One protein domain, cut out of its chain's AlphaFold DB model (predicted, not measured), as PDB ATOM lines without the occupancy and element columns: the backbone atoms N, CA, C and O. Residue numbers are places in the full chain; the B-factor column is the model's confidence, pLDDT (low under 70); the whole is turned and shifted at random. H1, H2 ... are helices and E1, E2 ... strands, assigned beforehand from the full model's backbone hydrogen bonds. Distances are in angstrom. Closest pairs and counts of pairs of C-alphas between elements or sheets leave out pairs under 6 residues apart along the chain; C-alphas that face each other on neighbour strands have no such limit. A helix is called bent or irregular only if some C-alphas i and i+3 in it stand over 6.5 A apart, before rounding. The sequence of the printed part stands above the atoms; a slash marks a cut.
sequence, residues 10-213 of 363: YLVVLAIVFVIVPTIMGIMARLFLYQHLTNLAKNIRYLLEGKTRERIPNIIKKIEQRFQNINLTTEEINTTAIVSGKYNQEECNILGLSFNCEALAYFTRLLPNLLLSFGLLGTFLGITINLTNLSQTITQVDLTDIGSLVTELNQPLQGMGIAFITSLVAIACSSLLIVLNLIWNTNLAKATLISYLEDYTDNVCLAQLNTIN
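What this domain is: This is residues 10 to 213 of the 363 residues of an uncharacterized protein of Chroococcidiopsis sp. PCC 6712 (UniProt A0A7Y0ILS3). The model is a long rod of helices: at one end the long helical hairpin H4b and H5 reaches out with its turn, residues 142 to 148, sticking free, and towards the other end H6 follows H5 and packs side by side with H1b. H1a runs beside the inner part of the hairpin, the short helices H2 and H3 pack on H6 near the far end, and the small strand hairpin E1 and E2 sits at the side of the rod by H1b and H4a. The printed part has 204 residues with six named helices and two named strands, in the order H1, H2, H3, E1, E2, H4, H5, H6; the sheet is E1 - E2, antiparallel, and the class is mostly helix. The whole is extended, with a radius of gyration of the C-alphas of 27.5 A and spans of 105 by 34 by 26 A.

Where its parts are: H1, residues 10 to 48, begins with C-alpha 10 at (204.302, 261.121, 266.815). By its hydrogen bonds it was assigned as one helix, but it is bent, with C-alphas 18 and 21 6.6 A apart; its arms are H1a, residues 10 to 18, and H1b, residues 21 to 48, 40.7 A long. H2 is residues 58 to 68, 15.3 A, and H3 is residues 79 to 87, 12.2 A. The strands are E1, residues 91 to 94, and E2, residues 97 to 100. H4, residues 101 to 140, was likewise assigned as one helix by its hydrogen bonds but is bent, with C-alphas 109 and 112 6.8 A apart; its arms are H4a, residues 101 to 109, and H4b, residues 112 to 140, 42.3 A long, ending with C-alpha 140 at (224.521, 277.093, 266.774). H5, residues 146 to 183, is 56.3 A long. H6, residues 186 to 209, is 32.7 A long and ends with C-alpha 209 at (167.295, 224.603, 227.481); it is neither bent nor irregular, but only just: C-alphas 203 and 206 are 6.2 A apart.

How they stand to each other: H1a is close to but not clearly touching H5, the closest C-alphas being those of Ala 15 and Thr 166, 6.4 A apart. H1b touches H5 with its residues 23 to 30 alone, closest at the C-alphas of Thr 23 and Cys 173, 6.6 A, the same way at a shallow tilt of 2 degrees. H1b also touches H6, closest at the C-alphas of Ala 41 and Leu 193, 4.5 A, the same way at a shallow tilt of 27 degrees. H1b touches H4a with residues 26 to 33 alone, closest at the C-alphas of Gly 26 and Thr 108, 5.4 A, opposite ways at a steep tilt of 43 degrees. H2 and H3 form a helical hairpin, closest at the C-alphas of Ile 59 and Lys 86, 7.2 A. H3 touches H6, closest at the C-alphas of Thr 79 and Glu 198, 6.4 A; H2 touches H6, closest at the C-alphas of Glu 64 and Cys 205, 6.9 A. The hairpin E1 and E2 is antiparallel, with N 92 and O 99 at 2.8 A and N 94 and O 97 at 2.9 A within hydrogen-bond range. The closest C-alphas of H1b and E1 are those of Leu 33 and Cys 92, 7.1 A apart. H4a and H4b stand at a steep tilt of 45 degrees. The helical hairpin H4b and H5 runs opposite ways at a shallow tilt of 4 degrees, closest at the C-alphas of Gly 119 and Ser 167, 3.9 A. H5 and H6 meet only through their link. Every O i to N i+4 pair is within hydrogen-bond range in H1a, H1b, H2, H3, H4a and H4b; in H5 it is 32 of 34 and in H6 18 of 20.

The domain as a whole: The two C-alphas farthest apart are those of Thr 144 and Asn 213, 104.9 A. The printed part has no cut and no long link. The mean pLDDT of the printed part is 76.4, and 60 residues are under 70, among them residues 66 to 79, 84 to 98, 139 to 148 and 206 to 213.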
ATOM      1  N   TYR A  10     204.807 260.859 268.167       68.38
ATOM      2  CA  TYR A  10     204.302 261.121 266.815       68.38
ATOM      3  C   TYR A  10     204.746 260.073 265.773       68.38
ATOM      4  O   TYR A  10     203.958 259.696 264.908       68.38
ATOM      5  N   LEU A  11     205.975 259.550 265.871       66.06
ATOM      6  CA  LEU A  11     206.518 258.536 264.953       66.06
ATOM      7  C   LEU A  11     205.924 257.151 265.218       66.06
ATOM      8  O   LEU A  11     205.658 256.402 264.280       66.06
ATOM      9  N   VAL A  12     205.659 256.824 266.487       70.88
ATOM     10  CA  VAL A  12     204.963 255.583 266.869       70.88
ATOM     11  C   VAL A  12     203.542 255.579 266.325       70.88
ATOM     12  O   VAL A  12     203.109 254.590 265.739       70.88
ATOM     13  N   VAL A  13     202.828 256.699 266.469       75.56
ATOM     14  CA  VAL A  13     201.476 256.859 265.922       75.56
ATOM     15  C   VAL A  13     201.492 256.708 264.401       75.56
ATOM     16  O   VAL A  13     200.672 255.968 263.860       75.56
ATOM     17  N   LEU A  14     202.465 257.313 263.713       72.38
ATOM     18  CA  LEU A  14     202.620 257.176 262.264       72.38
ATOM     19  C   LEU A  14     202.860 255.715 261.850       72.38
ATOM     20  O   LEU A  14     202.190 255.215 260.952       72.38
ATOM     21  N   ALA A  15     203.759 254.999 262.530       74.75
ATOM     22  CA  ALA A  15     204.037 253.593 262.240       74.75
ATOM     23  C   ALA A  15     202.814 252.692 262.490       74.75
ATOM     24  O   ALA A  15     202.516 251.803 261.691       74.75
ATOM     25  N   ILE A  16     202.059 252.939 263.562       79.88
ATOM     26  CA  ILE A  16     200.829 252.192 263.847       79.88
ATOM     27  C   ILE A  16     199.796 252.422 262.737       79.88
ATOM     28  O   ILE A  16     199.240 251.457 262.209       79.88
ATOM     29  N   VAL A  17     199.569 253.679 262.352       83.69
ATOM     30  CA  VAL A  17     198.542 254.064 261.373       83.69
ATOM     31  C   VAL A  17     198.901 253.627 259.952       83.69
ATOM     32  O   VAL A  17     198.026 253.159 259.231       83.69
ATOM     33  N   PHE A  18     200.165 253.743 259.544       81.44
ATOM     34  CA  PHE A  18     200.586 253.470 258.164       81.44
ATOM     35  C   PHE A  18     201.087 252.043 257.924       81.44
ATOM     36  O   PHE A  18     201.108 251.602 256.776       81.44
ATOM     37  N   VAL A  19     201.479 251.308 258.969       84.06
ATOM     38  CA  VAL A  19     202.056 249.961 258.822       84.06
ATOM     39  C   VAL A  19     201.187 248.914 259.506       84.06
ATOM     40  O   VAL A  19     200.719 247.981 258.851       84.06
ATOM     41  N   ILE A  20     200.909 249.064 260.802       86.00
ATOM     42  CA  ILE A  20     200.241 248.010 261.584       86.00
ATOM     43  C   ILE A  20     198.759 247.887 261.209       86.00
ATOM     44  O   ILE A  20     198.298 246.785 260.904       86.00
ATOM     45  N   VAL A  21     198.016 248.998 261.176       88.12
ATOM     46  CA  VAL A  21     196.582 248.996 260.834       88.12
ATOM     47  C   VAL A  21     196.332 248.453 259.418       88.12
ATOM     48  O   VAL A  21     195.523 247.526 259.284       88.12
ATOM     49  N   PRO A  22     197.048 248.908 258.367       88.06
ATOM     50  CA  PRO A  22     196.868 248.370 257.023       88.06
ATOM     51  C   PRO A  22     197.248 246.892 256.934       88.06
ATOM     52  O   PRO A  22     196.557 246.143 256.251       88.06
ATOM     53  N   THR A  23     198.272 246.438 257.669       88.75
ATOM     54  CA  THR A  23     198.644 245.012 257.719       88.75
ATOM     55  C   THR A  23     197.501 244.153 258.243       88.75
ATOM     56  O   THR A  23     197.115 243.185 257.592       88.75
ATOM     57  N   ILE A  24     196.920 244.517 259.389       89.38
ATOM     58  CA  ILE A  24     195.814 243.761 259.993       89.38
ATOM     59  C   ILE A  24     194.600 243.756 259.057       89.38
ATOM     60  O   ILE A  24     194.012 242.700 258.813       89.38
ATOM     61  N   MET A  25     194.264 244.913 258.478       87.44
ATOM     62  CA  MET A  25     193.178 245.034 257.504       87.44
ATOM     63  C   MET A  25     193.420 244.151 256.272       87.44
ATOM     64  O   MET A  25     192.506 243.460 255.825       87.44
ATOM     65  N   GLY A  26     194.652 244.116 255.757       87.12
ATOM     66  CA  GLY A  26     195.054 243.279 254.630       87.12
ATOM     67  C   GLY A  26     194.905 241.786 254.909       87.12
ATOM     68  O   GLY A  26     194.345 241.063 254.084       87.12
ATOM     69  N   ILE A  27     195.338 241.332 256.089       88.44
ATOM     70  CA  ILE A  27     195.195 239.936 256.530       88.44
ATOM     71  C   ILE A  27     193.717 239.556 256.632       88.44
ATOM     72  O   ILE A  27     193.301 238.531 256.089       88.44
ATOM     73  N   MET A  28     192.911 240.389 257.293       86.81
ATOM     74  CA  MET A  28     191.485 240.132 257.492       86.81
ATOM     75  C   MET A  28     190.724 240.101 256.160       86.81
ATOM     76  O   MET A  28     189.950 239.177 255.911       86.81
ATOM     77  N   ALA A  29     190.987 241.067 255.278       85.00
ATOM     78  CA  ALA A  29     190.411 241.119 253.938       85.00
ATOM     79  C   ALA A  29     190.765 239.866 253.123       85.00
ATOM     80  O   ALA A  29     189.897 239.281 252.473       85.00
ATOM     81  N   ARG A  30     192.024 239.412 253.195       86.81
ATOM     82  CA  ARG A  30     192.497 238.222 252.480       86.81
ATOM     83  C   ARG A  30     191.825 236.946 252.977       86.81
ATOM     84  O   ARG A  30     191.350 236.152 252.165       86.81
ATOM     85  N   LEU A  31     191.760 236.774 254.295       85.81
ATOM     86  CA  LEU A  31     191.088 235.653 254.949       85.81
ATOM     87  C   LEU A  31     189.613 235.579 254.570       85.81
ATOM     88  O   LEU A  31     189.133 234.525 254.151       85.81
ATOM     89  N   PHE A  32     188.910 236.705 254.683       83.62
ATOM     90  CA  PHE A  32     187.494 236.779 254.364       83.62
ATOM     91  C   PHE A  32     187.234 236.453 252.893       83.62
ATOM     92  O   PHE A  32     186.375 235.629 252.589       83.62
ATOM     93  N   LEU A  33     188.009 237.043 251.978       84.31
ATOM     94  CA  LEU A  33     187.880 236.791 250.547       84.31
ATOM     95  C   LEU A  33     188.122 235.315 250.212       84.31
ATOM     96  O   LEU A  33     187.342 234.708 249.481       84.31
ATOM     97  N   TYR A  34     189.169 234.713 250.779       86.94
ATOM     98  CA  TYR A  34     189.465 233.297 250.574       86.94
ATOM     99  C   TYR A  34     188.339 232.393 251.100       86.94
ATOM    100  O   TYR A  34     187.889 231.484 250.395       86.94
ATOM    101  N   GLN A  35     187.829 232.657 252.305       85.12
ATOM    102  CA  GLN A  35     186.705 231.912 252.873       85.12
ATOM    103  C   GLN A  35     185.425 232.089 252.051       85.12
ATOM    104  O   GLN A  35     184.731 231.113 251.784       85.12
ATOM    105  N   HIS A  36     185.119 233.306 251.606       83.31
ATOM    106  CA  HIS A  36     183.936 233.590 250.800       83.31
ATOM    107  C   HIS A  36     183.965 232.834 249.466       83.31
ATOM    108  O   HIS A  36     183.013 232.124 249.142       83.31
ATOM    109  N   LEU A  37     185.082 232.905 248.733       82.94
ATOM    110  CA  LEU A  37     185.244 232.224 247.445       82.94
ATOM    111  C   LEU A  37     185.194 230.703 247.584       82.94
ATOM    112  O   LEU A  37     184.497 230.034 246.825       82.94
ATOM    113  N   THR A  38     185.892 230.147 248.575       83.56
ATOM    114  CA  THR A  38     185.877 228.696 248.812       83.56
ATOM    115  C   THR A  38     184.510 228.204 249.281       83.56
ATOM    116  O   THR A  38     184.090 227.120 248.880       83.56
ATOM    117  N   ASN A  39     183.778 228.994 250.070       84.06
ATOM    118  CA  ASN A  39     182.408 228.672 250.457       84.06
ATOM    119  C   ASN A  39     181.465 228.706 249.253       84.06
ATOM    120  O   ASN A  39     180.703 227.762 249.074       84.06
ATOM    121  N   LEU A  40     181.539 229.727 248.395       81.25
ATOM    122  CA  LEU A  40     180.752 229.768 247.159       81.25
ATOM    123  C   LEU A  40     181.067 228.578 246.247       81.25
ATOM    124  O   LEU A  40     180.145 227.904 245.796       81.25
ATOM    125  N   ALA A  41     182.349 228.266 246.047       83.88
ATOM    126  CA  ALA A  41     182.787 227.149 245.215       83.88
ATOM    127  C   ALA A  41     182.260 225.809 245.749       83.88
ATOM    128  O   ALA A  41     181.685 225.021 245.002       83.88
ATOM    129  N   LYS A  42     182.377 225.576 247.065       84.81
ATOM    130  CA  LYS A  42     181.796 224.396 247.723       84.81
ATOM    131  C   LYS A  42     180.282 224.351 247.553       84.81
ATOM    132  O   LYS A  42     179.746 223.291 247.260       84.81
ATOM    133  N   ASN A  43     179.592 225.480 247.718       83.31
ATOM    134  CA  ASN A  43     178.138 225.545 247.577       83.31
ATOM    135  C   ASN A  43     177.693 225.134 246.169       83.31
ATOM    136  O   ASN A  43     176.742 224.373 246.048       83.31
ATOM    137  N   ILE A  44     178.390 225.597 245.132       81.81
ATOM    138  CA  ILE A  44     178.071 225.270 243.735       81.81
ATOM    139  C   ILE A  44     178.395 223.810 243.436       81.81
ATOM    140  O   ILE A  44     177.565 223.105 242.871       81.81
ATOM    141  N   ARG A  45     179.539 223.310 243.914       83.56
ATOM    142  CA  ARG A  45     179.874 221.885 243.823       83.56
ATOM    143  C   ARG A  45     178.813 220.993 244.479       83.56
ATOM    144  O   ARG A  45     178.454 219.965 243.921       83.56
ATOM    145  N   TYR A  46     178.279 221.377 245.639       81.94
ATOM    146  CA  TYR A  46     177.198 220.620 246.277       81.94
ATOM    147  C   TYR A  46     175.902 220.614 245.452       81.94
ATOM    148  O   TYR A  46     175.208 219.598 245.451       81.94
ATOM    149  N   LEU A  47     175.592 221.709 244.745       78.62
ATOM    150  CA  LEU A  47     174.452 221.776 243.823       78.62
ATOM    151  C   LEU A  47     174.661 220.875 242.594       78.62
ATOM    152  O   LEU A  47     173.726 220.195 242.185       78.62
ATOM    153  N   LEU A  48     175.884 220.822 242.057       77.75
ATOM    154  CA  LEU A  48     176.281 219.901 240.982       77.75
ATOM    155  C   LEU A  48     176.167 218.427 241.403       77.75
ATOM    156  O   LEU A  48     175.700 217.595 240.634       77.75
ATOM    157  N   GLU A  49     176.525 218.099 242.647       80.44
ATOM    158  CA  GLU A  49     176.390 216.749 243.220       80.44
ATOM    159  C   GLU A  49     174.928 216.356 243.546       80.44
ATOM    160  O   GLU A  49     174.693 215.315 244.161       80.44
ATOM    161  N   GLY A  50     173.934 217.179 243.182       66.19
ATOM    162  CA  GLY A  50     172.507 216.876 243.356       66.19
ATOM    163  C   GLY A  50     172.015 216.916 244.807       66.19
ATOM    164  O   GLY A  50     170.922 216.432 245.106       66.19
ATOM    165  N   LYS A  51     172.798 217.483 245.732       67.31
ATOM    166  CA  LYS A  51     172.412 217.620 247.142       67.31
ATOM    167  C   LYS A  51     171.577 218.886 247.314       67.31
ATOM    168  O   LYS A  51     172.048 219.995 247.061       67.31
ATOM    169  N   THR A  52     170.334 218.732 247.760       52.97
ATOM    170  CA  THR A  52     169.431 219.859 248.005       52.97
ATOM    171  C   THR A  52     169.940 220.715 249.160       52.97
ATOM    172  O   THR A  52     170.275 220.225 250.239       52.97
ATOM    173  N   ARG A  53     170.006 222.028 248.935       58.97
ATOM    174  CA  ARG A  53     170.325 223.010 249.973       58.97
ATOM    175  C   ARG A  53     169.301 224.132 249.952       58.97
ATOM    176  O   ARG A  53     168.873 224.561 248.888       58.97
ATOM    177  N   GLU A  54     168.966 224.643 251.132       53.75
ATOM    178  CA  GLU A  54     167.929 225.667 251.331       53.75
ATOM    179  C   GLU A  54     168.266 227.046 250.729       53.75
ATOM    180  O   GLU A  54     167.380 227.889 250.596       53.75
ATOM    181  N   ARG A  55     169.528 227.317 250.345       58.91
ATOM    182  CA  ARG A  55     169.932 228.640 249.838       58.91
ATOM    183  C   ARG A  55     170.829 228.565 248.605       58.91
ATOM    184  O   ARG A  55     172.042 228.382 248.709       58.91
ATOM    185  N   ILE A  56     170.218 228.772 247.441       66.50
ATOM    186  CA  ILE A  56     170.910 228.971 246.160       66.50
ATOM    187  C   ILE A  56     171.694 230.298 246.219       66.50
ATOM    188  O   ILE A  56     171.099 231.325 246.577       66.50
ATOM    189  N   PRO A  57     173.001 230.312 245.887       75.81
ATOM    190  CA  PRO A  57     173.796 231.536 245.821       75.81
ATOM    191  C   PRO A  57     173.192 232.571 244.860       75.81
ATOM    192  O   PRO A  57     172.724 232.222 243.779       75.81
ATOM    193  N   ASN A  58     173.257 233.861 245.206       74.50
ATOM    194  CA  ASN A  58     172.737 234.929 244.340       74.50
ATOM    195  C   ASN A  58     173.419 234.960 242.962       74.50
ATOM    196  O   ASN A  58     172.764 235.295 241.978       74.50
ATOM    197  N   ILE A  59     174.696 234.566 242.882       72.12
ATOM    198  CA  ILE A  59     175.424 234.482 241.613       72.12
ATOM    199  C   ILE A  59     174.784 233.469 240.649       72.12
ATOM    200  O   ILE A  59     174.649 233.767 239.468       72.12
ATOM    201  N   ILE A  60     174.293 232.332 241.160       76.38
ATOM    202  CA  ILE A  60     173.598 231.309 240.364       76.38
ATOM    203  C   ILE A  60     172.265 231.860 239.857       76.38
ATOM    204  O   ILE A  60     172.014 231.822 238.661       76.38
ATOM    205  N   LYS A  61     171.469 232.497 240.727       76.25
ATOM    206  CA  LYS A  61     170.192 233.119 240.325       76.25
ATOM    207  C   LYS A  61     170.372 234.173 239.231       76.25
ATOM    208  O   LYS A  61     169.576 234.246 238.302       76.25
ATOM    209  N   LYS A  62     171.420 234.998 239.331       74.56
ATOM    210  CA  LYS A  62     171.753 236.002 238.308       74.56
ATOM    211  C   LYS A  62     172.182 235.356 236.987       74.56
ATOM    212  O   LYS A  62     171.885 235.911 235.930       74.56
ATOM    213  N   ILE A  63     172.905 234.236 237.044       74.50
ATOM    214  CA  ILE A  63     173.311 233.470 235.859       74.50
ATOM    215  C   ILE A  63     172.078 232.845 235.207       74.50
ATOM    216  O   ILE A  63     171.854 233.114 234.034       74.50
ATOM    217  N   GLU A  64     171.230 232.147 235.964       74.19
ATOM    218  CA  GLU A  64     169.965 231.563 235.494       74.19
ATOM    219  C   GLU A  64     169.047 232.613 234.854       74.19
ATOM    220  O   GLU A  64     168.586 232.429 233.732       74.19
ATOM    221  N   GLN A  65     168.832 233.757 235.516       73.00
ATOM    222  CA  GLN A  65     168.026 234.857 234.969       73.00
ATOM    223  C   GLN A  65     168.599 235.409 233.664       73.00
ATOM    224  O   GLN A  65     167.852 235.763 232.754       73.00
ATOM    225  N   ARG A  66     169.925 235.522 233.555       69.06
ATOM    226  CA  ARG A  66     170.556 235.969 232.310       69.06
ATOM    227  C   ARG A  66     170.426 234.908 231.223       69.06
ATOM    228  O   ARG A  66     170.178 235.274 230.086       69.06
ATOM    229  N   PHE A  67     170.528 233.634 231.581       67.75
ATOM    230  CA  PHE A  67     170.364 232.501 230.676       67.75
ATOM    231  C   PHE A  67     168.935 232.378 230.132       67.75
ATOM    232  O   PHE A  67     168.757 232.159 228.941       67.75
ATOM    233  N   GLN A  68     167.916 232.609 230.964       66.25
ATOM    234  CA  GLN A  68     166.504 232.619 230.551       66.25
ATOM    235  C   GLN A  68     166.148 233.790 229.621       66.25
ATOM    236  O   GLN A  68     165.217 233.681 228.830       66.25
ATOM    237  N   ASN A  69     166.884 234.903 229.705       64.12
ATOM    238  CA  ASN A  69     166.683 236.081 228.856       64.12
ATOM    239  C   ASN A  69     167.485 236.035 227.541       64.12
ATOM    240  O   ASN A  69     167.346 236.937 226.713       64.12
ATOM    241  N   ILE A  70     168.341 235.028 227.339       63.56
ATOM    242  CA  ILE A  70     169.058 234.836 226.077       63.56
ATOM    243  C   ILE A  70     168.132 234.080 225.121       63.56
ATOM    244  O   ILE A  70     167.870 232.890 225.291       63.56
ATOM    245  N   ASN A  71     167.653 234.768 224.083       54.44
ATOM    246  CA  ASN A  71     167.016 234.103 222.951       54.44
ATOM    247  C   ASN A  71     168.073 233.239 222.249       54.44
ATOM    248  O   ASN A  71     168.979 233.758 221.600       54.44
ATOM    249  N   LEU A  72     167.935 231.913 222.353       55.78
ATOM    250  CA  LEU A  72     168.808 230.883 221.759       55.78
ATOM    251  C   LEU A  72     168.951 230.969 220.226       55.78
ATOM    252  O   LEU A  72     169.576 230.106 219.611       55.78
ATOM    253  N   THR A  73     168.332 231.957 219.577       49.19
ATOM    254  CA  THR A  73     168.104 232.014 218.136       49.19
ATOM    255  C   THR A  73     169.298 232.444 217.286       49.19
ATOM    256  O   THR A  73     169.193 232.338 216.064       49.19
ATOM    257  N   THR A  74     170.422 232.918 217.840       46.31
ATOM    258  CA  THR A  74     171.407 233.592 216.960       46.31
ATOM    259  C   THR A  74     172.888 233.498 217.335       46.31
ATOM    260  O   THR A  74     173.705 233.752 216.457       46.31
ATOM    261  N   GLU A  75     173.288 233.094 218.543       50.78
ATOM    262  CA  GLU A  75     174.704 233.199 218.943       50.78
ATOM    263  C   GLU A  75     175.211 231.972 219.710       50.78
ATOM    264  O   GLU A  75     174.497 231.396 220.532       50.78
ATOM    265  N   GLU A  76     176.462 231.579 219.440       56.31
ATOM    266  CA  GLU A  76     177.219 230.662 220.294       56.31
ATOM    267  C   GLU A  76     177.318 231.280 221.694       56.31
ATOM    268  O   GLU A  76     177.916 232.342 221.888       56.31
ATOM    269  N   ILE A  77     176.691 230.641 222.683       60.59
ATOM    270  CA  ILE A  77     176.690 231.141 224.055       60.59
ATOM    271  C   ILE A  77     178.098 230.957 224.621       60.59
ATOM    272  O   ILE A  77     178.516 229.852 224.952       60.59
ATOM    273  N   ASN A  78     178.840 232.057 224.751       66.31
ATOM    274  CA  ASN A  78     180.136 232.050 225.416       66.31
ATOM    275  C   ASN A  78     179.931 231.990 226.941       66.31
ATOM    276  O   ASN A  78     179.900 233.024 227.624       66.31
ATOM    277  N   THR A  79     179.762 230.772 227.467       68.38
ATOM    278  CA  THR A  79     179.575 230.488 228.899       68.38
ATOM    279  C   THR A  79     180.653 231.167 229.747       68.38
ATOM    280  O   THR A  79     180.338 231.839 230.734       68.38
ATOM    281  N   THR A  80     181.913 231.114 229.308       70.81
ATOM    282  CA  THR A  80     183.052 231.742 229.991       70.81
ATOM    283  C   THR A  80     182.891 233.258 230.130       70.81
ATOM    284  O   THR A  80     183.162 233.810 231.200       70.81
ATOM    285  N   ALA A  81     182.393 233.965 229.110       69.88
ATOM    286  CA  ALA A  81     182.161 235.414 229.166       69.88
ATOM    287  C   ALA A  81     180.998 235.793 230.102       69.88
ATOM    288  O   ALA A  81     181.047 236.816 230.795       69.88
ATOM    289  N   ILE A  82     179.954 234.966 230.162       68.12
ATOM    290  CA  ILE A  82     178.799 235.191 231.041       68.12
ATOM    291  C   ILE A  82     179.189 234.978 232.506       68.12
ATOM    292  O   ILE A  82     178.885 235.831 233.349       68.12
ATOM    293  N   VAL A  83     179.891 233.879 232.798       74.00
ATOM    294  CA  VAL A  83     180.358 233.518 234.142       74.00
ATOM    295  C   VAL A  83     181.388 234.530 234.650       74.00
ATOM    296  O   VAL A  83     181.221 235.083 235.740       74.00
ATOM    297  N   SER A  84     182.409 234.851 233.849       69.50
ATOM    298  CA  SER A  84     183.435 235.838 234.221       69.50
ATOM    299  C   SER A  84     182.859 237.248 234.388       69.50
ATOM    300  O   SER A  84     183.169 237.933 235.365       69.50
ATOM    301  N   GLY A  85     181.949 237.665 233.503       68.00
ATOM    302  CA  GLY A  85     181.300 238.973 233.573       68.00
ATOM    303  C   GLY A  85     180.410 239.146 234.805       68.00
ATOM    304  O   GLY A  85     180.328 240.246 235.349       68.00
ATOM    305  N   LYS A  86     179.749 238.079 235.274       67.94
ATOM    306  CA  LYS A  86     178.917 238.131 236.487       67.94
ATOM    307  C   LYS A  86     179.713 237.974 237.773       67.94
ATOM    308  O   LYS A  86     179.367 238.636 238.747       67.94
ATOM    309  N   TYR A  87     180.812 237.227 237.760       68.25
ATOM    310  CA  TYR A  87     181.754 237.205 238.878       68.25
ATOM    311  C   TYR A  87     182.361 238.591 239.156       68.25
ATOM    312  O   TYR A  87     182.451 239.000 240.309       68.25
ATOM    313  N   ASN A  88     182.696 239.365 238.119       65.69
ATOM    314  CA  ASN A  88     183.241 240.722 238.285       65.69
ATOM    315  C   ASN A  88     182.243 241.735 238.889       65.69
ATOM    316  O   ASN A  88     182.643 242.829 239.284       65.69
ATOM    317  N   GLN A  89     180.955 241.379 238.960       64.06
ATOM    318  CA  GLN A  89     179.881 242.174 239.570       64.06
ATOM    319  C   GLN A  89     179.502 241.676 240.976       64.06
ATOM    320  O   GLN A  89     178.562 242.202 241.572       64.06
ATOM    321  N   GLU A  90     180.163 240.640 241.499       66.88
ATOM    322  CA  GLU A  90     179.912 240.166 242.858       66.88
ATOM    323  C   GLU A  90     180.616 241.054 243.885       66.88
ATOM    324  O   GLU A  90     181.811 241.357 243.804       66.88
ATOM    325  N   GLU A  91     179.835 241.469 244.879       68.50
ATOM    326  CA  GLU A  91     180.303 242.279 245.990       68.50
ATOM    327  C   GLU A  91     180.565 241.381 247.199       68.50
ATOM    328  O   GLU A  91     179.683 240.682 247.704       68.50
ATOM    329  N   CYS A  92     181.796 241.422 247.690       64.25
ATOM    330  CA  CYS A  92     182.209 240.777 248.919       64.25
ATOM    331  C   CYS A  92     181.861 241.708 250.087       64.25
ATOM    332  O   CYS A  92     182.432 242.791 250.216       64.25
ATOM    333  N   ASN A  93     180.926 241.297 250.947       58.03
ATOM    334  CA  ASN A  93     180.553 242.085 252.122       58.03
ATOM    335  C   ASN A  93     181.550 241.853 253.265       58.03
ATOM    336  O   ASN A  93     181.503 240.810 253.910       58.03
ATOM    337  N   ILE A  94     182.437 242.812 253.520       55.19
ATOM    338  CA  ILE A  94     183.421 242.742 254.605       55.19
ATOM    339  C   ILE A  94     182.972 243.684 255.707       55.19
ATOM    340  O   ILE A  94     182.887 244.892 255.504       55.19
ATOM    341  N   LEU A  95     182.718 243.127 256.893       53.19
ATOM    342  CA  LEU A  95     182.416 243.903 258.098       53.19
ATOM    343  C   LEU A  95     181.221 244.881 257.939       53.19
ATOM    344  O   LEU A  95     181.188 245.917 258.593       53.19
ATOM    345  N   GLY A  96     180.249 244.566 257.070       56.44
ATOM    346  CA  GLY A  96     179.061 245.396 256.814       56.44
ATOM    347  C   GLY A  96     179.186 246.386 255.649       56.44
ATOM    348  O   GLY A  96     178.214 247.072 255.344       56.44
ATOM    349  N   LEU A  97     180.342 246.447 254.983       59.38
ATOM    350  CA  LEU A  97     180.600 247.272 253.802       59.38
ATOM    351  C   LEU A  97     180.772 246.375 252.566       59.38
ATOM    352  O   LEU A  97     181.544 245.412 252.587       59.38
ATOM    353  N   SER A  98     180.063 246.686 251.478       59.94
ATOM    354  CA  SER A  98     180.191 245.954 250.219       59.94
ATOM    355  C   SER A  98     181.375 246.470 249.398       59.94
ATOM    356  O   SER A  98     181.443 247.638 249.022       59.94
ATOM    357  N   PHE A  99     182.332 245.585 249.117       70.38
ATOM    358  CA  PHE A  99     183.483 245.887 248.270       70.38
ATOM    359  C   PHE A  99     183.521 244.947 247.070       70.38
ATOM    360  O   PHE A  99     183.213 243.762 247.184       70.38
ATOM    361  N   ASN A 100     183.967 245.450 245.918       76.38
ATOM    362  CA  ASN A 100     184.226 244.593 244.768       76.38
ATOM    363  C   ASN A 100     185.332 243.581 245.126       76.38
ATOM    364  O   ASN A 100     186.438 243.967 245.526       76.38
ATOM    365  N   CYS A 101     185.035 242.287 244.976       74.00
ATOM    366  CA  CYS A 101     185.963 241.205 245.300       74.00
ATOM    367  C   CYS A 101     187.292 241.321 244.523       74.00
ATOM    368  O   CYS A 101     188.346 240.958 245.047       74.00
ATOM    369  N   GLU A 102     187.273 241.858 243.298       78.25
ATOM    370  CA  GLU A 102     188.463 242.046 242.461       78.25
ATOM    371  C   GLU A 102     189.315 243.236 242.917       78.25
ATOM    372  O   GLU A 102     190.537 243.114 243.025       78.25
ATOM    373  N   ALA A 103     188.680 244.349 243.290       78.19
ATOM    374  CA  ALA A 103     189.376 245.507 243.853       78.19
ATOM    375  C   ALA A 103     190.064 245.154 245.181       78.19
ATOM    376  O   ALA A 103     191.215 245.524 245.411       78.19
ATOM    377  N   LEU A 104     189.395 244.372 246.032       81.00
ATOM    378  CA  LEU A 104     189.957 243.895 247.293       81.00
ATOM    379  C   LEU A 104     191.116 242.906 247.079       81.00
ATOM    380  O   LEU A 104     192.152 242.989 247.748       81.00
ATOM    381  N   ALA A 105     190.973 241.978 246.128       82.50
ATOM    382  CA  ALA A 105     192.038 241.051 245.748       82.50
ATOM    383  C   ALA A 105     193.272 241.798 245.219       82.50
ATOM    384  O   ALA A 105     194.404 241.450 245.558       82.50
ATOM    385  N   TYR A 106     193.054 242.843 244.421       84.19
ATOM    386  CA  TYR A 106     194.114 243.697 243.901       84.19
ATOM    387  C   TYR A 106     194.795 244.498 245.017       84.19
ATOM    388  O   TYR A 106     196.021 244.465 245.138       84.19
ATOM    389  N   PHE A 107     194.016 245.143 245.891       85.00
ATOM    390  CA  PHE A 107     194.533 245.921 247.016       85.00
ATOM    391  C   PHE A 107     195.396 245.072 247.956       85.00
ATOM    392  O   PHE A 107     196.534 245.433 248.240       85.00
ATOM    393  N   THR A 108     194.910 243.897 248.370       85.00
ATOM    394  CA  THR A 108     195.663 242.978 249.252       85.00
ATOM    395  C   THR A 108     196.957 242.448 248.620       85.00
ATOM    396  O   THR A 108     197.886 242.087 249.344       85.00
ATOM    397  N   ARG A 109     197.060 242.440 247.283       86.88
ATOM    398  CA  ARG A 109     198.282 242.082 246.546       86.88
ATOM    399  C   ARG A 109     199.269 243.244 246.427       86.88
ATOM    400  O   ARG A 109     200.472 243.003 246.429       86.88
ATOM    401  N   LEU A 110     198.778 244.475 246.307       88.44
ATOM    402  CA  LEU A 110     199.607 245.682 246.228       88.44
ATOM    403  C   LEU A 110     200.139 246.109 247.602       88.44
ATOM    404  O   LEU A 110     201.237 246.654 247.707       88.44
ATOM    405  N   LEU A 111     199.373 245.823 248.655       90.00
ATOM    406  CA  LEU A 111     199.638 246.242 250.024       90.00
ATOM    407  C   LEU A 111     201.057 245.904 250.536       90.00
ATOM    408  O   LEU A 111     201.693 246.811 251.068       90.00
ATOM    409  N   PRO A 112     201.632 244.698 250.339       91.31
ATOM    410  CA  PRO A 112     203.000 244.410 250.787       91.31
ATOM    411  C   PRO A 112     204.056 245.328 250.157       91.31
ATOM    412  O   PRO A 112     204.981 245.769 250.842       91.31
ATOM    413  N   ASN A 113     203.906 245.653 248.869       91.44
ATOM    414  CA  ASN A 113     204.827 246.549 248.164       91.44
ATOM    415  C   ASN A 113     204.679 247.994 248.656       91.44
ATOM    416  O   ASN A 113     205.661 248.723 248.775       91.44
ATOM    417  N   LEU A 114     203.452 248.395 248.980       90.00
ATOM    418  CA  LEU A 114     203.149 249.708 249.535       90.00
ATOM    419  C   LEU A 114     203.714 249.858 250.958       90.00
ATOM    420  O   LEU A 114     204.326 250.880 251.256       90.00
ATOM    421  N   LEU A 115     203.626 248.816 251.796       90.12
ATOM    422  CA  LEU A 115     204.290 248.786 253.103       90.12
ATOM    423  C   LEU A 115     205.807 248.919 252.981       90.12
ATOM    424  O   LEU A 115     206.410 249.695 253.716       90.12
ATOM    425  N   LEU A 116     206.418 248.195 252.042       90.25
ATOM    426  CA  LEU A 116     207.853 248.300 251.782       90.25
ATOM    427  C   LEU A 116     208.239 249.735 251.387       90.25
ATOM    428  O   LEU A 116     209.200 250.289 251.919       90.25
ATOM    429  N   SER A 117     207.460 250.356 250.497       90.69
ATOM    430  CA  SER A 117     207.668 251.743 250.070       90.69
ATOM    431  C   SER A 117     207.509 252.738 251.224       90.69
ATOM    432  O   SER A 117     208.343 253.628 251.369       90.69
ATOM    433  N   PHE A 118     206.512 252.562 252.097       87.31
ATOM    434  CA  PHE A 118     206.352 253.379 253.305       87.31
ATOM    435  C   PHE A 118     207.480 253.176 254.317       87.31
ATOM    436  O   PHE A 118     207.915 254.148 254.934       87.31
ATOM    437  N   GLY A 119     208.003 251.956 254.450       86.75
ATOM    438  CA  GLY A 119     209.195 251.677 255.251       86.75
ATOM    439  C   GLY A 119     210.412 252.465 254.765       86.75
ATOM    440  O   GLY A 119     211.061 253.151 255.555       86.75
ATOM    441  N   LEU A 120     210.670 252.442 253.452       88.56
ATOM    442  CA  LEU A 120     211.752 253.210 252.827       88.56
ATOM    443  C   LEU A 120     211.542 254.724 252.946       88.56
ATOM    444  O   LEU A 120     212.474 255.444 253.297       88.56
ATOM    445  N   LEU A 121     210.320 255.208 252.705       85.69
ATOM    446  CA  LEU A 121     209.963 256.619 252.871       85.69
ATOM    447  C   LEU A 121     210.211 257.088 254.310       85.69
ATOM    448  O   LEU A 121     210.776 258.160 254.513       85.69
ATOM    449  N   GLY A 122     209.847 256.271 255.302       80.44
ATOM    450  CA  GLY A 122     210.111 256.544 256.713       80.44
ATOM    451  C   GLY A 122     211.606 256.668 257.017       80.44
ATOM    452  O   GLY A 122     212.010 257.593 257.719       80.44
ATOM    453  N   THR A 123     212.442 255.799 256.438       84.94
ATOM    454  CA  THR A 123     213.906 255.902 256.562       84.94
ATOM    455  C   THR A 123     214.446 257.178 255.926       84.94
ATOM    456  O   THR A 123     215.239 257.873 256.558       84.94
ATOM    457  N   PHE A 124     214.003 257.526 254.715       85.56
ATOM    458  CA  PHE A 124     214.440 258.754 254.052       85.56
ATOM    459  C   PHE A 124     214.035 260.003 254.835       85.56
ATOM    460  O   PHE A 124     214.891 260.831 255.120       85.56
ATOM    461  N   LEU A 125     212.774 260.101 255.263       79.31
ATOM    462  CA  LEU A 125     212.297 261.219 256.082       79.31
ATOM    463  C   LEU A 125     213.053 261.317 257.410       79.31
ATOM    464  O   LEU A 125     213.442 262.410 257.817       79.31
ATOM    465  N   GLY A 126     213.303 260.183 258.068       78.38
ATOM    466  CA  GLY A 126     214.052 260.142 259.319       78.38
ATOM    467  C   GLY A 126     215.495 260.621 259.173       78.38
ATOM    468  O   GLY A 126     215.959 261.407 259.997       78.38
ATOM    469  N   ILE A 127     216.189 260.209 258.105       81.38
ATOM    470  CA  ILE A 127     217.545 260.687 257.795       81.38
ATOM    471  C   ILE A 127     217.525 262.177 257.432       81.38
ATOM    472  O   ILE A 127     218.376 262.921 257.908       81.38
ATOM    473  N   THR A 128     216.556 262.643 256.640       82.12
ATOM    474  CA  THR A 128     216.442 264.064 256.273       82.12
ATOM    475  C   THR A 128     216.246 264.952 257.501       82.12
ATOM    476  O   THR A 128     216.986 265.918 257.664       82.12
ATOM    477  N   ILE A 129     215.313 264.607 258.397       77.06
ATOM    478  CA  ILE A 129     215.072 265.365 259.637       77.06
ATOM    479  C   ILE A 129     216.310 265.334 260.538       77.06
ATOM    480  O   ILE A 129     216.688 266.361 261.098       77.06
ATOM    481  N   ASN A 130     216.970 264.177 260.652       78.44
ATOM    482  CA  ASN A 130     218.223 264.051 261.392       78.44
ATOM    483  C   ASN A 130     219.294 265.009 260.844       78.44
ATOM    484  O   ASN A 130     219.854 265.772 261.625       78.44
ATOM    485  N   LEU A 131     219.530 265.027 259.529       81.25
ATOM    486  CA  LEU A 131     220.538 265.890 258.902       81.25
ATOM    487  C   LEU A 131     220.225 267.380 259.071       81.25
ATOM    488  O   LEU A 131     221.139 268.169 259.301       81.25
ATOM    489  N   THR A 132     218.951 267.780 258.990       77.75
ATOM    490  CA  THR A 132     218.544 269.172 259.234       77.75
ATOM    491  C   THR A 132     218.798 269.584 260.682       77.75
ATOM    492  O   THR A 132     219.406 270.629 260.911       77.75
ATOM    493  N   ASN A 133     218.413 268.746 261.650       75.56
ATOM    494  CA  ASN A 133     218.647 269.018 263.070       75.56
ATOM    495  C   ASN A 133     220.148 269.052 263.389       75.56
ATOM    496  O   ASN A 133     220.614 269.965 264.058       75.56
ATOM    497  N   LEU A 134     220.925 268.111 262.846       77.88
ATOM    498  CA  LEU A 134     222.374 268.041 263.036       77.88
ATOM    499  C   LEU A 134     223.083 269.263 262.427       77.88
ATOM    500  O   LEU A 134     223.977 269.825 263.053       77.88
ATOM    501  N   SER A 135     222.656 269.734 261.251       76.19
ATOM    502  CA  SER A 135     223.183 270.965 260.644       76.19
ATOM    503  C   SER A 135     222.874 272.216 261.473       76.19
ATOM    504  O   SER A 135     223.699 273.129 261.514       76.19
ATOM    505  N   GLN A 136     221.706 272.288 262.115       72.69
ATOM    506  CA  GLN A 136     221.328 273.406 262.989       72.69
ATOM    507  C   GLN A 136     222.122 273.381 264.301       72.69
ATOM    508  O   GLN A 136     222.711 274.392 264.670       72.69
ATOM    509  N   THR A 137     222.241 272.212 264.931       73.88
ATOM    510  CA  THR A 137     223.074 271.984 266.122       73.88
ATOM    511  C   THR A 137     224.539 272.364 265.877       73.88
ATOM    512  O   THR A 137     225.114 273.139 266.633       73.88
ATOM    513  N   ILE A 138     225.154 271.918 264.775       72.50
ATOM    514  CA  ILE A 138     226.564 272.241 264.477       72.50
ATOM    515  C   ILE A 138     226.790 273.741 264.225       72.50
ATOM    516  O   ILE A 138     227.875 274.246 264.495       72.50
ATOM    517  N   THR A 139     225.796 274.461 263.701       69.81
ATOM    518  CA  THR A 139     225.929 275.896 263.386       69.81
ATOM    519  C   THR A 139     225.606 276.820 264.560       69.81
ATOM    520  O   THR A 139     225.952 277.999 264.498       69.81
ATOM    521  N   GLN A 140     224.964 276.310 265.616       66.69
ATOM    522  CA  GLN A 140     224.521 277.093 266.774       66.69
ATOM    523  C   GLN A 140     225.326 276.834 268.057       66.69
ATOM    524  O   GLN A 140     225.233 277.641 268.981       66.69
ATOM    525  N   VAL A 141     226.120 275.760 268.131       66.50
ATOM    526  CA  VAL A 141     226.911 275.444 269.330       66.50
ATOM    527  C   VAL A 141     228.236 276.209 269.349       66.50
ATOM    528  O   VAL A 141     229.041 276.133 268.420       66.50
ATOM    529  N   ASP A 142     228.481 276.907 270.457       61.19
ATOM    530  CA  ASP A 142     229.754 277.553 270.763       61.19
ATOM    531  C   ASP A 142     230.807 276.475 271.103       61.19
ATOM    532  O   ASP A 142     230.608 275.653 271.999       61.19
ATOM    533  N   LEU A 143     231.931 276.436 270.375       60.69
ATOM    534  CA  LEU A 143     232.907 275.322 270.360       60.69
ATOM    535  C   LEU A 143     233.674 275.096 271.683       60.69
ATOM    536  O   LEU A 143     234.617 274.306 271.732       60.69
ATOM    537  N   THR A 144     233.309 275.802 272.750       62.97
ATOM    538  CA  THR A 144     234.016 275.792 274.033       62.97
ATOM    539  C   THR A 144     233.453 274.787 275.042       62.97
ATOM    540  O   THR A 144     234.159 274.459 275.995       62.97
ATOM    541  N   ASP A 145     232.260 274.221 274.815       68.19
ATOM    542  CA  ASP A 145     231.601 273.311 275.764       68.19
ATOM    543  C   ASP A 145     231.252 271.941 275.141       68.19
ATOM    544  O   ASP A 145     230.129 271.658 274.721       68.19
ATOM    545  N   ILE A 146     232.252 271.055 275.069       67.69
ATOM    546  CA  ILE A 146     232.174 269.733 274.408       67.69
ATOM    547  C   ILE A 146     231.094 268.821 275.033       67.69
ATOM    548  O   ILE A 146     230.534 267.964 274.346       67.69
ATOM    549  N   GLY A 147     230.760 269.004 276.317       67.56
ATOM    550  CA  GLY A 147     229.717 268.220 276.996       67.56
ATOM    551  C   GLY A 147     228.302 268.514 276.482       67.56
ATOM    552  O   GLY A 147     227.472 267.603 276.379       67.56
ATOM    553  N   SER A 148     228.047 269.765 276.089       67.81
ATOM    554  CA  SER A 148     226.782 270.178 275.470       67.81
ATOM    555  C   SER A 148     226.626 269.583 274.063       67.81
ATOM    556  O   SER A 148     225.571 269.041 273.736       67.81
ATOM    557  N   LEU A 149     227.720 269.522 273.292       70.00
ATOM    558  CA  LEU A 149     227.759 268.966 271.937       70.00
ATOM    559  C   LEU A 149     227.372 267.475 271.898       70.00
ATOM    560  O   LEU A 149     226.598 267.050 271.047       70.00
ATOM    561  N   VAL A 150     227.871 266.667 272.842       72.44
ATOM    562  CA  VAL A 150     227.525 265.232 272.928       72.44
ATOM    563  C   VAL A 150     226.038 265.037 273.235       72.44
ATOM    564  O   VAL A 150     225.400 264.127 272.703       72.44
ATOM    565  N   THR A 151     225.470 265.905 274.070       69.38
ATOM    566  CA  THR A 151     224.054 265.842 274.445       69.38
ATOM    567  C   THR A 151     223.156 266.249 273.276       69.38
ATOM    568  O   THR A 151     222.162 265.570 273.014       69.38
ATOM    569  N   GLU A 152     223.546 267.266 272.505       69.56
ATOM    570  CA  GLU A 152     222.810 267.690 271.310       69.56
ATOM    571  C   GLU A 152     222.954 266.721 270.124       69.56
ATOM    572  O   GLU A 152     222.017 266.570 269.344       69.56
ATOM    573  N   LEU A 153     224.060 265.973 270.016       71.44
ATOM    574  CA  LEU A 153     224.246 264.935 268.989       71.44
ATOM    575  C   LEU A 153     223.482 263.629 269.276       71.44
ATOM    576  O   LEU A 153     223.170 262.876 268.348       71.44
ATOM    577  N   ASN A 154     223.125 263.359 270.535       71.56
ATOM    578  CA  ASN A 154     222.343 262.173 270.904       71.56
ATOM    579  C   ASN A 154     220.918 262.201 270.331       71.56
ATOM    580  O   ASN A 154     220.378 261.153 269.972       71.56
ATOM    581  N   GLN A 155     220.309 263.382 270.217       71.19
ATOM    582  CA  GLN A 155     218.935 263.527 269.737       71.19
ATOM    583  C   GLN A 155     218.790 263.178 268.235       71.19
ATOM    584  O   GLN A 155     217.905 262.380 267.902       71.19
ATOM    585  N   PRO A 156     219.664 263.653 267.319       71.06
ATOM    586  CA  PRO A 156     219.722 263.155 265.946       71.06
ATOM    587  C   PRO A 156     219.978 261.642 265.879       71.06
ATOM    588  O   PRO A 156     219.216 260.920 265.229       71.06
ATOM    589  N   LEU A 157     220.997 261.127 266.580       71.38
ATOM    590  CA  LEU A 157     221.373 259.705 266.538       71.38
ATOM    591  C   LEU A 157     220.225 258.770 266.951       71.38
ATOM    592  O   LEU A 157     219.998 257.747 266.300       71.38
ATOM    593  N   GLN A 158     219.439 259.142 267.964       71.75
ATOM    594  CA  GLN A 158     218.225 258.405 268.333       71.75
ATOM    595  C   GLN A 158     217.173 258.445 267.217       71.75
ATOM    596  O   GLN A 158     216.631 257.401 266.855       71.75
ATOM    597  N   GLY A 159     216.937 259.607 266.599       71.38
ATOM    598  CA  GLY A 159     216.021 259.756 265.460       71.38
ATOM    599  C   GLY A 159     216.349 258.843 264.270       71.38
ATOM    600  O   GLY A 159     215.438 258.326 263.620       71.38
ATOM    601  N   MET A 160     217.635 258.559 264.031       75.25
ATOM    602  CA  MET A 160     218.079 257.622 262.990       75.25
ATOM    603  C   MET A 160     217.718 256.169 263.323       75.25
ATOM    604  O   MET A 160     217.167 255.461 262.479       75.25
ATOM    605  N   GLY A 161     217.990 255.724 264.555       75.62
ATOM    606  CA  GLY A 161     217.658 254.365 264.998       75.62
ATOM    607  C   GLY A 161     216.156 254.084 264.933       75.62
ATOM    608  O   GLY A 161     215.728 252.998 264.547       75.62
ATOM    609  N   ILE A 162     215.344 255.098 265.220       73.88
ATOM    610  CA  ILE A 162     213.883 255.028 265.162       73.88
ATOM    611  C   ILE A 162     213.394 254.836 263.724       73.88
ATOM    612  O   ILE A 162     212.615 253.920 263.464       73.88
ATOM    613  N   ALA A 163     213.893 255.645 262.786       78.38
ATOM    614  CA  ALA A 163     213.551 255.545 261.367       78.38
ATOM    615  C   ALA A 163     213.960 254.193 260.749       78.38
ATOM    616  O   ALA A 163     213.304 253.675 259.837       78.38
ATOM    617  N   PHE A 164     215.035 253.598 261.272       82.25
ATOM    618  CA  PHE A 164     215.478 252.262 260.893       82.25
ATOM    619  C   PHE A 164     214.546 251.170 261.438       82.25
ATOM    620  O   PHE A 164     214.109 250.300 260.684       82.25
ATOM    621  N   ILE A 165     214.161 251.242 262.718       82.75
ATOM    622  CA  ILE A 165     213.225 250.287 263.335       82.75
ATOM    623  C   ILE A 165     211.859 250.333 262.638       82.75
ATOM    624  O   ILE A 165     211.291 249.281 262.350       82.75
ATOM    625  N   THR A 166     211.340 251.517 262.298       80.31
ATOM    626  CA  THR A 166     210.060 251.634 261.576       80.31
ATOM    627  C   THR A 166     210.104 250.974 260.198       80.31
ATOM    628  O   THR A 166     209.129 250.349 259.781       80.31
ATOM    629  N   SER A 167     211.246 251.051 259.511       87.75
ATOM    630  CA  SER A 167     211.457 250.392 258.218       87.75
ATOM    631  C   SER A 167     211.571 248.876 258.361       87.75
ATOM    632  O   SER A 167     210.936 248.133 257.617       87.75
ATOM    633  N   LEU A 168     212.278 248.404 259.391       87.62
ATOM    634  CA  LEU A 168     212.377 246.980 259.709       87.62
ATOM    635  C   LEU A 168     211.002 246.374 260.024       87.62
ATOM    636  O   LEU A 168     210.683 245.292 259.532       87.62
ATOM    637  N   VAL A 169     210.157 247.086 260.778       88.50
ATOM    638  CA  VAL A 169     208.767 246.674 261.044       88.50
ATOM    639  C   VAL A 169     207.956 246.611 259.748       88.50
ATOM    640  O   VAL A 169     207.256 245.627 259.516       88.50
ATOM    641  N   ALA A 170     208.082 247.603 258.862       90.25
ATOM    642  CA  ALA A 170     207.387 247.607 257.575       90.25
ATOM    643  C   ALA A 170     207.822 246.455 256.653       90.25
ATOM    644  O   ALA A 170     206.976 245.811 256.029       90.25
ATOM    645  N   ILE A 171     209.119 246.137 256.621       92.25
ATOM    646  CA  ILE A 171     209.670 244.992 255.882       92.25
ATOM    647  C   ILE A 171     209.153 243.672 256.465       92.25
ATOM    648  O   ILE A 171     208.718 242.799 255.714       92.25
ATOM    649  N   ALA A 172     209.147 243.523 257.792       91.75
ATOM    650  CA  ALA A 172     208.643 242.322 258.456       91.75
ATOM    651  C   ALA A 172     207.146 242.103 258.179       91.75
ATOM    652  O   ALA A 172     206.739 240.997 257.818       91.75
ATOM    653  N   CYS A 173     206.334 243.159 258.270       91.25
ATOM    654  CA  CYS A 173     204.911 243.117 257.930       91.25
ATOM    655  C   CYS A 173     204.676 242.813 256.442       91.25
ATOM    656  O   CYS A 173     203.803 242.011 256.115       91.25
ATOM    657  N   SER A 174     205.470 243.399 255.540       93.88
ATOM    658  CA  SER A 174     205.417 243.112 254.102       93.88
ATOM    659  C   SER A 174     205.719 241.639 253.811       93.88
ATOM    660  O   SER A 174     204.926 240.960 253.158       93.88
ATOM    661  N   SER A 175     206.808 241.111 254.375       94.00
ATOM    662  CA  SER A 175     207.196 239.701 254.249       94.00
ATOM    663  C   SER A 175     206.098 238.760 254.752       94.00
ATOM    664  O   SER A 175     205.695 237.826 254.054       94.00
ATOM    665  N   LEU A 176     205.527 239.058 255.923       92.69
ATOM    666  CA  LEU A 176     204.422 238.289 256.491       92.69
ATOM    667  C   LEU A 176     203.186 238.303 255.578       92.69
ATOM    668  O   LEU A 176     202.611 237.246 255.316       92.69
ATOM    669  N   LEU A 177     202.799 239.460 255.032       91.44
ATOM    670  CA  LEU A 177     201.679 239.548 254.092       91.44
ATOM    671  C   LEU A 177     201.932 238.768 252.797       91.44
ATOM    672  O   LEU A 177     201.000 238.170 252.265       91.44
ATOM    673  N   ILE A 178     203.167 238.743 252.289       91.69
ATOM    674  CA  ILE A 178     203.526 237.958 251.098       91.69
ATOM    675  C   ILE A 178     203.317 236.463 251.362       91.69
ATOM    676  O   ILE A 178     202.672 235.788 250.558       91.69
ATOM    677  N   VAL A 179     203.792 235.953 252.504       92.50
ATOM    678  CA  VAL A 179     203.604 234.546 252.896       92.50
ATOM    679  C   VAL A 179     202.119 234.215 253.055       92.50
ATOM    680  O   VAL A 179     201.650 233.206 252.530       92.50
ATOM    681  N   LEU A 180     201.343 235.077 253.715       89.31
ATOM    682  CA  LEU A 180     199.902 234.864 253.872       89.31
ATOM    683  C   LEU A 180     199.149 234.931 252.536       89.31
ATOM    684  O   LEU A 180     198.233 234.142 252.307       89.31
ATOM    685  N   ASN A 181     199.561 235.810 251.620       87.62
ATOM    686  CA  ASN A 181     199.010 235.883 250.267       87.62
ATOM    687  C   ASN A 181     199.294 234.616 249.448       87.62
ATOM    688  O   ASN A 181     198.468 234.255 248.600       87.62
ATOM    689  N   LEU A 182     200.427 233.953 249.707       86.12
ATOM    690  CA  LEU A 182     200.802 232.676 249.098       86.12
ATOM    691  C   LEU A 182     199.962 231.518 249.654       86.12
ATOM    692  O   LEU A 182     199.423 230.738 248.870       86.12
ATOM    693  N   ILE A 183     199.820 231.427 250.981       87.69
ATOM    694  CA  ILE A 183     199.034 230.372 251.645       87.69
ATOM    695  C   ILE A 183     197.549 230.493 251.271       87.69
ATOM    696  O   ILE A 183     196.928 229.521 250.843       87.69
ATOM    697  N   TRP A 184     196.974 231.693 251.370       86.88
ATOM    698  CA  TRP A 184     195.592 231.965 250.968       86.88
ATOM    699  C   TRP A 184     195.539 232.496 249.539       86.88
ATOM    700  O   TRP A 184     195.286 233.679 249.288       86.88
ATOM    701  N   ASN A 185     195.785 231.605 248.580       84.81
ATOM    702  CA  ASN A 185     195.776 231.949 247.165       84.81
ATOM    703  C   ASN A 185     194.341 232.139 246.630       84.81
ATOM    704  O   ASN A 185     193.653 231.190 246.248       84.81
ATOM    705  N   THR A 186     193.899 233.395 246.561       84.06
ATOM    706  CA  THR A 186     192.572 233.772 246.049       84.06
ATOM    707  C   THR A 186     192.420 233.549 244.548       84.06
ATOM    708  O   THR A 186     191.300 233.362 244.087       84.06
ATOM    709  N   ASN A 187     193.516 233.537 243.780       84.19
ATOM    710  CA  ASN A 187     193.455 233.293 242.336       84.19
ATOM    711  C   ASN A 187     193.070 231.843 242.054       84.19
ATOM    712  O   ASN A 187     192.226 231.592 241.199       84.19
ATOM    713  N   LEU A 188     193.637 230.904 242.819       84.50
ATOM    714  CA  LEU A 188     193.266 229.495 242.728       84.50
ATOM    715  C   LEU A 188     191.799 229.297 243.127       84.50
ATOM    716  O   LEU A 188     191.045 228.675 242.389       84.50
ATOM    717  N   ALA A 189     191.370 229.901 244.241       84.81
ATOM    718  CA  ALA A 189     189.975 229.833 244.678       84.81
ATOM    719  C   ALA A 189     188.998 230.428 243.641       84.81
ATOM    720  O   ALA A 189     187.945 229.841 243.398       84.81
ATOM    721  N   LYS A 190     189.357 231.549 242.994       86.00
ATOM    722  CA  LYS A 190     188.594 232.152 241.885       86.00
ATOM    723  C   LYS A 190     188.514 231.206 240.687       86.00
ATOM    724  O   LYS A 190     187.424 230.994 240.174       86.00
ATOM    725  N   ALA A 191     189.631 230.618 240.259       85.19
ATOM    726  CA  ALA A 191     189.653 229.687 239.130       85.19
ATOM    727  C   ALA A 191     188.781 228.449 239.392       85.19
ATOM    728  O   ALA A 191     187.984 228.062 238.543       85.19
ATOM    729  N   THR A 192     188.864 227.877 240.596       85.50
ATOM    730  CA  THR A 192     188.004 226.763 241.016       85.50
ATOM    731  C   THR A 192     186.527 227.155 241.029       85.50
ATOM    732  O   THR A 192     185.687 226.393 240.559       85.50
ATOM    733  N   LEU A 193     186.195 228.345 241.537       84.88
ATOM    734  CA  LEU A 193     184.825 228.856 241.524       84.88
ATOM    735  C   LEU A 193     184.289 229.023 240.096       84.88
ATOM    736  O   LEU A 193     183.174 228.591 239.827       84.88
ATOM    737  N   ILE A 194     185.071 229.633 239.200       85.62
ATOM    738  CA  ILE A 194     184.692 229.831 237.794       85.62
ATOM    739  C   ILE A 194     184.470 228.482 237.115       85.62
ATOM    740  O   ILE A 194     183.433 228.303 236.497       85.62
ATOM    741  N   SER A 195     185.368 227.517 237.316       86.06
ATOM    742  CA  SER A 195     185.216 226.174 236.752       86.06
ATOM    743  C   SER A 195     183.929 225.487 237.220       86.06
ATOM    744  O   SER A 195     183.214 224.929 236.395       86.06
ATOM    745  N   TYR A 196     183.570 225.579 238.507       84.38
ATOM    746  CA  TYR A 196     182.293 225.034 238.987       84.38
ATOM    747  C   TYR A 196     181.071 225.806 238.473       84.38
ATOM    748  O   TYR A 196     180.004 225.222 238.312       84.38
ATOM    749  N   LEU A 197     181.193 227.111 238.233       84.00
ATOM    750  CA  LEU A 197     180.124 227.904 237.624       84.00
ATOM    751  C   LEU A 197     179.926 227.556 236.148       84.00
ATOM    752  O   LEU A 197     178.782 227.479 235.708       84.00
ATOM    753  N   GLU A 198     181.008 227.352 235.398       82.75
ATOM    754  CA  GLU A 198     180.966 226.892 234.006       82.75
ATOM    755  C   GLU A 198     180.338 225.501 233.927       82.75
ATOM    756  O   GLU A 198     179.342 225.336 233.234       82.75
ATOM    757  N   ASP A 199     180.810 224.558 234.747       82.62
ATOM    758  CA  ASP A 199     180.258 223.200 234.852       82.62
ATOM    759  C   ASP A 199     178.749 223.216 235.161       82.62
ATOM    760  O   ASP A 199     177.949 222.564 234.493       82.62
ATOM    761  N   TYR A 200     178.316 224.050 236.113       80.75
ATOM    762  CA  TYR A 200     176.892 224.228 236.418       80.75
ATOM    763  C   TYR A 200     176.105 224.838 235.251       80.75
ATOM    764  O   TYR A 200     174.981 224.423 234.958       80.75
ATOM    765  N   THR A 201     176.674 225.828 234.573       79.56
ATOM    766  CA  THR A 201     176.000 226.501 233.461       79.56
ATOM    767  C   THR A 201     175.845 225.556 232.268       79.56
ATOM    768  O   THR A 201     174.758 225.474 231.693       79.56
ATOM    769  N   ASP A 202     176.876 224.778 231.949       78.00
ATOM    770  CA  ASP A 202     176.861 223.869 230.806       78.00
ATOM    771  C   ASP A 202     176.032 222.605 231.080       78.00
ATOM    772  O   ASP A 202     175.214 222.201 230.252       78.00
ATOM    773  N   ASN A 203     176.161 222.003 232.263       77.50
ATOM    774  CA  ASN A 203     175.500 220.729 232.554       77.50
ATOM    775  C   ASN A 203     174.100 220.867 233.156       77.50
ATOM    776  O   ASN A 203     173.314 219.925 233.067       77.50
ATOM    777  N   VAL A 204     173.755 222.013 233.751       78.19
ATOM    778  CA  VAL A 204     172.423 222.239 234.339       78.19
ATOM    779  C   VAL A 204     171.621 223.245 233.517       78.19
ATOM    780  O   VAL A 204     170.511 222.922 233.097       78.19
ATOM    781  N   CYS A 205     172.160 224.434 233.223       73.50
ATOM    782  CA  CYS A 205     171.388 225.482 232.537       73.50
ATOM    783  C   CYS A 205     171.206 225.199 231.034       73.50
ATOM    784  O   CYS A 205     170.080 225.248 230.537       73.50
ATOM    785  N   LEU A 206     172.275 224.856 230.301       69.38
ATOM    786  CA  LEU A 206     172.164 224.483 228.881       69.38
ATOM    787  C   LEU A 206     171.390 223.171 228.698       69.38
ATOM    788  O   LEU A 206     170.573 223.065 227.783       69.38
ATOM    789  N   ALA A 207     171.575 222.194 229.589       67.25
ATOM    790  CA  ALA A 207     170.817 220.942 229.555       67.25
ATOM    791  C   ALA A 207     169.300 221.160 229.719       67.25
ATOM    792  O   ALA A 207     168.511 220.503 229.042       67.25
ATOM    793  N   GLN A 208     168.881 222.114 230.562       65.56
ATOM    794  CA  GLN A 208     167.470 222.488 230.718       65.56
ATOM    795  C   GLN A 208     166.898 223.167 229.464       65.56
ATOM    796  O   GLN A 208     165.740 222.930 229.123       65.56
ATOM    797  N   LEU A 209     167.700 223.950 228.735       60.66
ATOM    798  CA  LEU A 209     167.295 224.603 227.481       60.66
ATOM    799  C   LEU A 209     167.242 223.644 226.276       60.66
ATOM    800  O   LEU A 209     166.379 223.789 225.411       60.66
ATOM    801  N   ASN A 210     168.101 222.620 226.244       54.25
ATOM    802  CA  ASN A 210     168.155 221.598 225.187       54.25
ATOM    803  C   ASN A 210     166.931 220.655 225.146       54.25
ATOM    804  O   ASN A 210     166.862 219.765 224.300       54.25
ATOM    805  N   THR A 211     165.945 220.847 226.027       51.25
ATOM    806  CA  THR A 211     164.659 220.132 225.986       51.25
ATOM    807  C   THR A 211     163.689 220.672 224.925       51.25
ATOM    808  O   THR A 211     162.666 220.041 224.657       51.25
ATOM    809  N   ILE A 212     164.003 221.796 224.266       55.75
ATOM    810  CA  ILE A 212     163.214 222.334 223.149       55.75
ATOM    811  C   ILE A 212     163.799 221.816 221.828       55.75
ATOM    812  O   ILE A 212     164.943 222.099 221.488       55.75
ATOM    813  N   ASN A 213     163.000 221.045 221.085       58.31
ATOM    814  CA  ASN A 213     163.398 220.328 219.872       58.31
ATOM    815  C   ASN A 213     164.185 221.229 218.879       58.31
ATOM    816  O   ASN A 213     163.596 222.152 218.300       58.31
TER     817      ASN A 213